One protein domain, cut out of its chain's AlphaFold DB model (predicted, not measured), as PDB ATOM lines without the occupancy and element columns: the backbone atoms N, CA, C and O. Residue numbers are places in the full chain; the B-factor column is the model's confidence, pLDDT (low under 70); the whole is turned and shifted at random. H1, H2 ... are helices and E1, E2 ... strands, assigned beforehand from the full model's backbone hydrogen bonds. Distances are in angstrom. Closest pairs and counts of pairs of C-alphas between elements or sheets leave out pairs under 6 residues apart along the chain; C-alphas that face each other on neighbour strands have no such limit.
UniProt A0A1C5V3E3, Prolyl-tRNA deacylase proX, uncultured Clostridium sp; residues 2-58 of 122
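AT A GLANCE: This is residues 2 to 58 of the 122 residues of the protein "Prolyl-tRNA deacylase proX" of uncultured Clostridium sp (UniProt A0A1C5V3E3). A short ribbon of two antiparallel strands, E1 and E2, has helix H2 packed on it towards one end, while helix H1 lies beyond its other end; residues 14 to 19 stick out. The 57 printed residues hold E1, H1, E2 and H2 in chain order, a mixed class of helices and strands. The whole is only just loose, close to compact, with a radius of gyration of the C-alphas of 12.5 A, and elongated, spanning 35 by 23 by 16 A.

HOW THE PARTS SIT: E1, residues 2 to 7, and E2, residues 36 to 39, are antiparallel neighbours at 159 degrees; N 7 and O 36 are 2.9 A apart, N 36 and O 7 2.8 A, within hydrogen-bond range. The closest C-alphas of E1 and H2, residues 45 to 55, are those of Val 2 and Ile 51, 6.5 A. H1, residues 18 to 29, and H2 are apart. In both helices every O i to N i+4 pair is within hydrogen-bond range.

IN THESE COORDINATES: E1 starts at C-alpha 2 (-22.072, 2.692, 9.794) and is 13.6 A long, E2 9.8 A. H1 is 16.5 A long; H2, 15.6 A, ends at C-alpha 55 (-15.517, 9.810, 14.695).

THE WHOLE: The printed part has no cut and no long link; pLDDT is under 70 at residues 2 to 4 and 41 to 43.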
ATOM      1  N   VAL A   2     -22.595   2.081   8.563       60.62
ATOM      2  CA  VAL A   2     -22.072   2.692   9.794       60.62
ATOM      3  C   VAL A   2     -23.257   3.267  10.572       60.62
ATOM      4  O   VAL A   2     -24.040   4.030  10.002       60.62
ATOM      5  N   ASN A   3     -23.443   2.871  11.837       67.75
ATOM      6  CA  ASN A   3     -24.375   3.590  12.701       67.75
ATOM      7  C   ASN A   3     -23.739   4.959  12.973       67.75
ATOM      8  O   ASN A   3     -22.552   5.040  13.247       67.75
ATOM      9  N   THR A   4     -24.487   6.045  12.821       69.69
ATOM     10  CA  THR A   4     -23.948   7.404  13.013       69.69
ATOM     11  C   THR A   4     -24.194   7.932  14.422       69.69
ATOM     12  O   THR A   4     -23.759   9.033  14.753       69.69
ATOM     13  N   GLU A   5     -24.885   7.156  15.257       83.50
ATOM     14  CA  GLU A   5     -25.148   7.510  16.641       83.50
ATOM     15  C   GLU A   5     -23.885   7.326  17.485       83.50
ATOM     16  O   GLU A   5     -23.401   6.214  17.710       83.50
ATOM     17  N   LEU A   6     -23.339   8.455  17.930       87.00
ATOM     18  CA  LEU A   6     -22.223   8.494  18.859       87.00
ATOM     19  C   LEU A   6     -22.729   8.284  20.285       87.00
ATOM     20  O   LEU A   6     -23.737   8.867  20.684       87.00
ATOM     21  N   PHE A   7     -21.975   7.535  21.082       90.19
ATOM     22  CA  PHE A   7     -22.203   7.402  22.518       90.19
ATOM     23  C   PHE A   7     -20.949   7.778  23.308       90.19
ATOM     24  O   PHE A   7     -19.826   7.573  22.853       90.19
ATOM     25  N   THR A   8     -21.134   8.337  24.501       92.00
ATOM     26  CA  THR A   8     -20.035   8.743  25.404       92.00
ATOM     27  C   THR A   8     -20.069   8.021  26.747       92.00
ATOM     28  O   THR A   8     -19.245   8.282  27.615       92.00
ATOM     29  N   GLU A   9     -21.043   7.133  26.920       92.62
ATOM     30  CA  GLU A   9     -21.282   6.346  28.126       92.62
ATOM     31  C   GLU A   9     -21.357   4.866  27.756       92.62
ATOM     32  O   GLU A   9     -21.510   4.520  26.583       92.62
ATOM     33  N   LYS A  10     -21.254   3.981  28.753       92.25
ATOM     34  CA  LYS A  10     -21.362   2.532  28.545       92.25
ATOM     35  C   LYS A  10     -22.695   2.189  27.837       92.25
ATOM     36  O   LYS A  10     -23.751   2.450  28.418       92.25
ATOM     37  N   PRO A  11     -22.671   1.596  26.626       91.31
ATOM     38  CA  PRO A  11     -23.881   1.186  25.917       91.31
ATOM     39  C   PRO A  11     -24.489  -0.086  26.530       91.31
ATOM     40  O   PRO A  11     -23.875  -0.741  27.378       91.31
ATOM     41  N   ASP A  12     -25.678  -0.483  26.064       90.94
ATOM     42  CA  ASP A  12     -26.221  -1.809  26.380       90.94
ATOM     43  C   ASP A  12     -25.248  -2.893  25.890       90.94
ATOM     44  O   ASP A  12     -24.820  -2.909  24.730       90.94
ATOM     45  N   CYS A  13     -24.853  -3.767  26.815       88.50
ATOM     46  CA  CYS A  13     -23.867  -4.817  26.597       88.50
ATOM     47  C   CYS A  13     -24.496  -6.208  26.435       88.50
ATOM     48  O   CYS A  13     -23.751  -7.180  26.343       88.50
ATOM     49  N   THR A  14     -25.829  -6.316  26.367       89.06
ATOM     50  CA  THR A  14     -26.545  -7.605  26.272       89.06
ATOM     51  C   THR A  14     -26.058  -8.466  25.098       89.06
ATOM     52  O   THR A  14     -25.834  -9.663  25.272       89.06
ATOM     53  N   ASP A  15     -25.805  -7.849  23.938       85.38
ATOM     54  CA  ASP A  15     -25.314  -8.514  22.718       85.38
ATOM     55  C   ASP A  15     -23.812  -8.274  22.449       85.38
ATOM     56  O   ASP A  15     -23.316  -8.505  21.343       85.38
ATOM     57  N   ARG A  16     -23.058  -7.798  23.451       86.00
ATOM     58  CA  ARG A  16     -21.623  -7.486  23.327       86.00
ATOM     59  C   ARG A  16     -20.754  -8.561  23.967       86.00
ATOM     60  O   ARG A  16     -21.182  -9.366  24.791       86.00
ATOM     61  N   LEU A  17     -19.474  -8.582  23.595       83.88
ATOM     62  CA  LEU A  17     -18.526  -9.506  24.213       83.88
ATOM     63  C   LEU A  17     -18.278  -9.094  25.677       83.88
ATOM     64  O   LEU A  17     -18.021  -7.917  25.926       83.88
ATOM     65  N   PRO A  18     -18.183 -10.037  26.637       85.38
ATOM     66  CA  PRO A  18     -17.923  -9.706  28.045       85.38
ATOM     67  C   PRO A  18     -16.642  -8.888  28.272       85.38
ATOM     68  O   PRO A  18     -16.503  -8.158  29.248       85.38
ATOM     69  N   LYS A  19     -15.662  -9.013  27.371       81.75
ATOM     70  CA  LYS A  19     -14.427  -8.220  27.415       81.75
ATOM     71  C   LYS A  19     -14.642  -6.754  27.039       81.75
ATOM     72  O   LYS A  19     -13.930  -5.910  27.561       81.75
ATOM     73  N   GLU A  20     -15.582  -6.470  26.144       85.69
ATOM     74  CA  GLU A  20     -15.916  -5.104  25.745       85.69
ATOM     75  C   GLU A  20     -16.614  -4.386  26.901       85.69
ATOM     76  O   GLU A  20     -16.201  -3.297  27.286       85.69
ATOM     77  N   GLU A  21     -17.566  -5.062  27.548       89.75
ATOM     78  CA  GLU A  21     -18.219  -4.562  28.758       89.75
ATOM     79  C   GLU A  21     -17.198  -4.172  29.842       89.75
ATOM     80  O   GLU A  21     -17.220  -3.057  30.365       89.75
ATOM     81  N   ARG A  22     -16.234  -5.065  30.110       89.31
ATOM     82  CA  ARG A  22     -15.152  -4.825  31.076       89.31
ATOM     83  C   ARG A  22     -14.291  -3.607  30.740       89.31
ATOM     84  O   ARG A  22     -13.723  -3.015  31.654       89.31
ATOM     85  N   VAL A  23     -14.142  -3.262  29.461       90.38
ATOM     86  CA  VAL A  23     -13.396  -2.067  29.046       90.38
ATOM     87  C   VAL A  23     -14.181  -0.811  29.397       90.38
ATOM     88  O   VAL A  23     -13.604   0.084  30.009       90.38
ATOM     89  N   TYR A  24     -15.480  -0.756  29.092       92.50
ATOM     90  CA  TYR A  24     -16.311   0.393  29.465       92.50
ATOM     91  C   TYR A  24     -16.355   0.593  30.983       92.50
ATOM     92  O   TYR A  24     -16.174   1.713  31.460       92.50
ATOM     93  N   ASP A  25     -16.496  -0.492  31.753       93.81
ATOM     94  CA  ASP A  25     -16.468  -0.430  33.220       93.81
ATOM     95  C   ASP A  25     -15.132   0.107  33.749       93.81
ATOM     96  O   ASP A  25     -15.093   0.891  34.703       93.81
ATOM     97  N   LEU A  26     -14.020  -0.293  33.123       93.38
ATOM     98  CA  LEU A  26     -12.691   0.187  33.484       93.38
ATOM     99  C   LEU A  26     -12.513   1.671  33.140       93.38
ATOM    100  O   LEU A  26     -12.019   2.419  33.981       93.38
ATOM    101  N   LEU A  27     -12.932   2.107  31.948       94.50
ATOM    102  CA  LEU A  27     -12.879   3.513  31.532       94.50
ATOM    103  C   LEU A  27     -13.686   4.401  32.484       94.50
ATOM    104  O   LEU A  27     -13.170   5.412  32.957       94.50
ATOM    105  N   HIS A  28     -14.897   3.969  32.846       93.75
ATOM    106  CA  HIS A  28     -15.731   4.657  33.829       93.75
ATOM    107  C   HIS A  28     -15.047   4.724  35.203       93.75
ATOM    108  O   HIS A  28     -14.944   5.793  35.800       93.75
ATOM    109  N   THR A  29     -14.506   3.602  35.691       96.75
ATOM    110  CA  THR A  29     -13.801   3.540  36.987       96.75
ATOM    111  C   THR A  29     -12.572   4.453  37.030       96.75
ATOM    112  O   THR A  29     -12.280   5.052  38.063       96.75
ATOM    113  N   LEU A  30     -11.849   4.572  35.913       97.00
ATOM    114  CA  LEU A  30     -10.675   5.437  35.778       97.00
ATOM    115  C   LEU A  30     -11.027   6.891  35.423       97.00
ATOM    116  O   LEU A  30     -10.116   7.710  35.315       97.00
ATOM    117  N   ALA A  31     -12.313   7.211  35.248       95.94
ATOM    118  CA  ALA A  31     -12.800   8.504  34.771       95.94
ATOM    119  C   ALA A  31     -12.136   8.952  33.452       95.94
ATOM    120  O   ALA A  31     -11.811  10.126  33.267       95.94
ATOM    121  N   ILE A  32     -11.915   8.004  32.536       94.94
ATOM    122  CA  ILE A  32     -11.368   8.264  31.202       94.94
ATOM    123  C   ILE A  32     -12.548   8.453  30.240       94.94
ATOM    124  O   ILE A  32     -13.270   7.488  29.983       94.94
ATOM    125  N   PRO A  33     -12.765   9.669  29.704       92.88
ATOM    126  CA  PRO A  33     -13.832   9.907  28.743       92.88
ATOM    127  C   PRO A  33     -13.527   9.210  27.416       92.88
ATOM    128  O   PRO A  33     -12.370   9.129  26.998       92.88
ATOM    129  N   PHE A  34     -14.572   8.760  26.730       90.25
ATOM    130  CA  PHE A  34     -14.464   8.164  25.404       90.25
ATOM    131  C   PHE A  34     -15.646   8.577  24.523       90.25
ATOM    132  O   PHE A  34     -16.665   9.070  25.009       90.25
ATOM    133  N   VAL A  35     -15.494   8.370  23.218       89.50
ATOM    134  CA  VAL A  35     -16.579   8.455  22.239       89.50
ATOM    135  C   VAL A  35     -16.567   7.158  21.448       89.50
ATOM    136  O   VAL A  35     -15.531   6.770  20.910       89.50
ATOM    137  N   GLY A  36     -17.701   6.473  21.419       87.38
ATOM    138  CA  GLY A  36     -17.904   5.240  20.680       87.38
ATOM    139  C   GLY A  36     -18.913   5.425  19.556       87.38
ATOM    140  O   GLY A  36     -19.767   6.310  19.598       87.38
ATOM    141  N   VAL A  37     -18.795   4.568  18.548       85.62
ATOM    142  CA  VAL A  37     -19.768   4.418  17.473       85.62
ATOM    143  C   VAL A  37     -19.838   2.942  17.112       85.62
ATOM    144  O   VAL A  37     -18.803   2.287  16.977       85.62
ATOM    145  N   ASP A  38     -21.046   2.409  16.968       83.00
ATOM    146  CA  ASP A  38     -21.213   1.046  16.479       83.00
ATOM    147  C   ASP A  38     -21.139   1.022  14.951       83.00
ATOM    148  O   ASP A  38     -21.612   1.917  14.251       83.00
ATOM    149  N   HIS A  39     -20.565  -0.036  14.399       75.31
ATOM    150  CA  HIS A  39     -20.549  -0.232  12.961       75.31
ATOM    151  C   HIS A  39     -20.675  -1.715  12.635       75.31
ATOM    152  O   HIS A  39     -20.146  -2.579  13.338       75.31
ATOM    153  N   ASP A  40     -21.333  -2.016  11.519       71.31
ATOM    154  CA  ASP A  40     -21.231  -3.346  10.931       71.31
ATOM    155  C   ASP A  40     -19.786  -3.626  10.496       71.31
ATOM    156  O   ASP A  40     -18.956  -2.723  10.354       71.31
ATOM    157  N   VAL A  41     -19.488  -4.893  10.213       69.06
ATOM    158  CA  VAL A  41     -18.239  -5.288   9.555       69.06
ATOM    159  C   VAL A  41     -17.963  -4.374   8.354       69.06
ATOM    160  O   VAL A  41     -18.781  -4.285   7.439       69.06
ATOM    161  N   ALA A  42     -16.801  -3.714   8.362       67.88
ATOM    162  CA  ALA A  42     -16.337  -2.811   7.312       67.88
ATOM    163  C   ALA A  42     -15.249  -3.505   6.467       67.88
ATOM    164  O   ALA A  42     -14.059  -3.356   6.748       67.88
ATOM    165  N   PRO A  43     -15.611  -4.313   5.451       67.00
ATOM    166  CA  PRO A  43     -14.631  -5.045   4.650       67.00
ATOM    167  C   PRO A  43     -13.972  -4.175   3.568       67.00
ATOM    168  O   PRO A  43     -13.025  -4.624   2.923       67.00
ATOM    169  N   THR A  44     -14.481  -2.962   3.329       76.38
ATOM    170  CA  THR A  44     -14.004  -2.051   2.283       76.38
ATOM    171  C   THR A  44     -13.306  -0.830   2.873       76.38
ATOM    172  O   THR A  44     -13.611  -0.383   3.979       76.38
ATOM    173  N   ILE A  45     -12.377  -0.255   2.105       71.75
ATOM    174  CA  ILE A  45     -11.672   0.981   2.479       71.75
ATOM    175  C   ILE A  45     -12.666   2.142   2.611       71.75
ATOM    176  O   ILE A  45     -12.500   3.011   3.462       71.75
ATOM    177  N   GLU A  46     -13.710   2.151   1.786       75.69
ATOM    178  CA  GLU A  46     -14.776   3.149   1.799       75.69
ATOM    179  C   GLU A  46     -15.553   3.129   3.121       75.69
ATOM    180  O   GLU A  46     -15.784   4.191   3.693       75.69
ATOM    181  N   ALA A  47     -15.879   1.942   3.644       72.00
ATOM    182  CA  ALA A  47     -16.551   1.807   4.935       72.00
ATOM    183  C   ALA A  47     -15.654   2.268   6.097       72.00
ATOM    184  O   ALA A  47     -16.131   2.932   7.013       72.00
ATOM    185  N   CYS A  48     -14.341   2.001   6.038       71.31
ATOM    186  CA  CYS A  48     -13.398   2.544   7.021       71.31
ATOM    187  C   CYS A  48     -13.383   4.080   7.008       71.31
ATOM    188  O   CYS A  48     -13.451   4.695   8.065       71.31
ATOM    189  N   ARG A  49     -13.365   4.707   5.822       75.38
ATOM    190  CA  ARG A  49     -13.396   6.177   5.693       75.38
ATOM    191  C   ARG A  49     -14.681   6.801   6.237       75.38
ATOM    192  O   ARG A  49     -14.644   7.918   6.742       75.38
ATOM    193  N   GLU A  50     -15.809   6.108   6.125       75.50
ATOM    194  CA  GLU A  50     -17.081   6.562   6.694       75.50
ATOM    195  C   GLU A  50     -17.019   6.588   8.229       75.50
ATOM    196  O   GLU A  50     -17.356   7.604   8.833       75.50
ATOM    197  N   ILE A  51     -16.476   5.535   8.852       74.44
ATOM    198  CA  ILE A  51     -16.235   5.479  10.307       74.44
ATOM    199  C   ILE A  51     -15.274   6.596  10.745       74.44
ATOM    200  O   ILE A  51     -15.549   7.305  11.713       74.44
ATOM    201  N   GLU A  52     -14.173   6.797  10.011       75.56
ATOM    202  CA  GLU A  52     -13.207   7.879  10.263       75.56
ATOM    203  C   GLU A  52     -13.874   9.259  10.227       75.56
ATOM    204  O   GLU A  52     -13.623  10.097  11.093       75.56
ATOM    205  N   SER A  53     -14.748   9.494   9.244       77.69
ATOM    206  CA  SER A  53     -15.467  10.761   9.105       77.69
ATOM    207  C   SER A  53     -16.463  10.999  10.238       77.69
ATOM    208  O   SER A  53     -16.659  12.151  10.619       77.69
ATOM    209  N   VAL A  54     -17.108   9.946  10.748       78.06
ATOM    210  CA  VAL A  54     -18.084  10.044  11.845       78.06
ATOM    211  C   VAL A  54     -17.385  10.314  13.178       78.06
ATOM    212  O   VAL A  54     -17.818  11.183  13.930       78.06
ATOM    213  N   LEU A  55     -16.278   9.619  13.456       75.50
ATOM    214  CA  LEU A  55     -15.517   9.810  14.695       75.50
ATOM    215  C   LEU A  55     -14.618  11.054  14.664       75.50
ATOM    216  O   LEU A  55     -14.214  11.544  15.715       75.50
ATOM    217  N   GLY A  56     -14.264  11.553  13.478       73.69
ATOM    218  CA  GLY A  56     -13.333  12.671  13.322       73.69
ATOM    219  C   GLY A  56     -11.907  12.352  13.789       73.69
ATOM    220  O   GLY A  56     -11.126  13.270  14.040       73.69
ATOM    221  N   VAL A  57     -11.559  11.066  13.920       73.50
ATOM    222  CA  VAL A  57     -10.241  10.604  14.375       73.50
ATOM    223  C   VAL A  57      -9.516   9.847  13.273       73.50
ATOM    224  O   VAL A  57     -10.107   9.115  12.484       73.50
ATOM    225  N   MET A  58      -8.196  10.009  13.242       71.25
ATOM    226  CA  MET A  58      -7.336   9.217  12.373       71.25
ATOM    227  C   MET A  58      -7.190   7.805  12.958       71.25
ATOM    228  O   MET A  58      -6.857   7.680  14.140       71.25
TER     229      MET A  58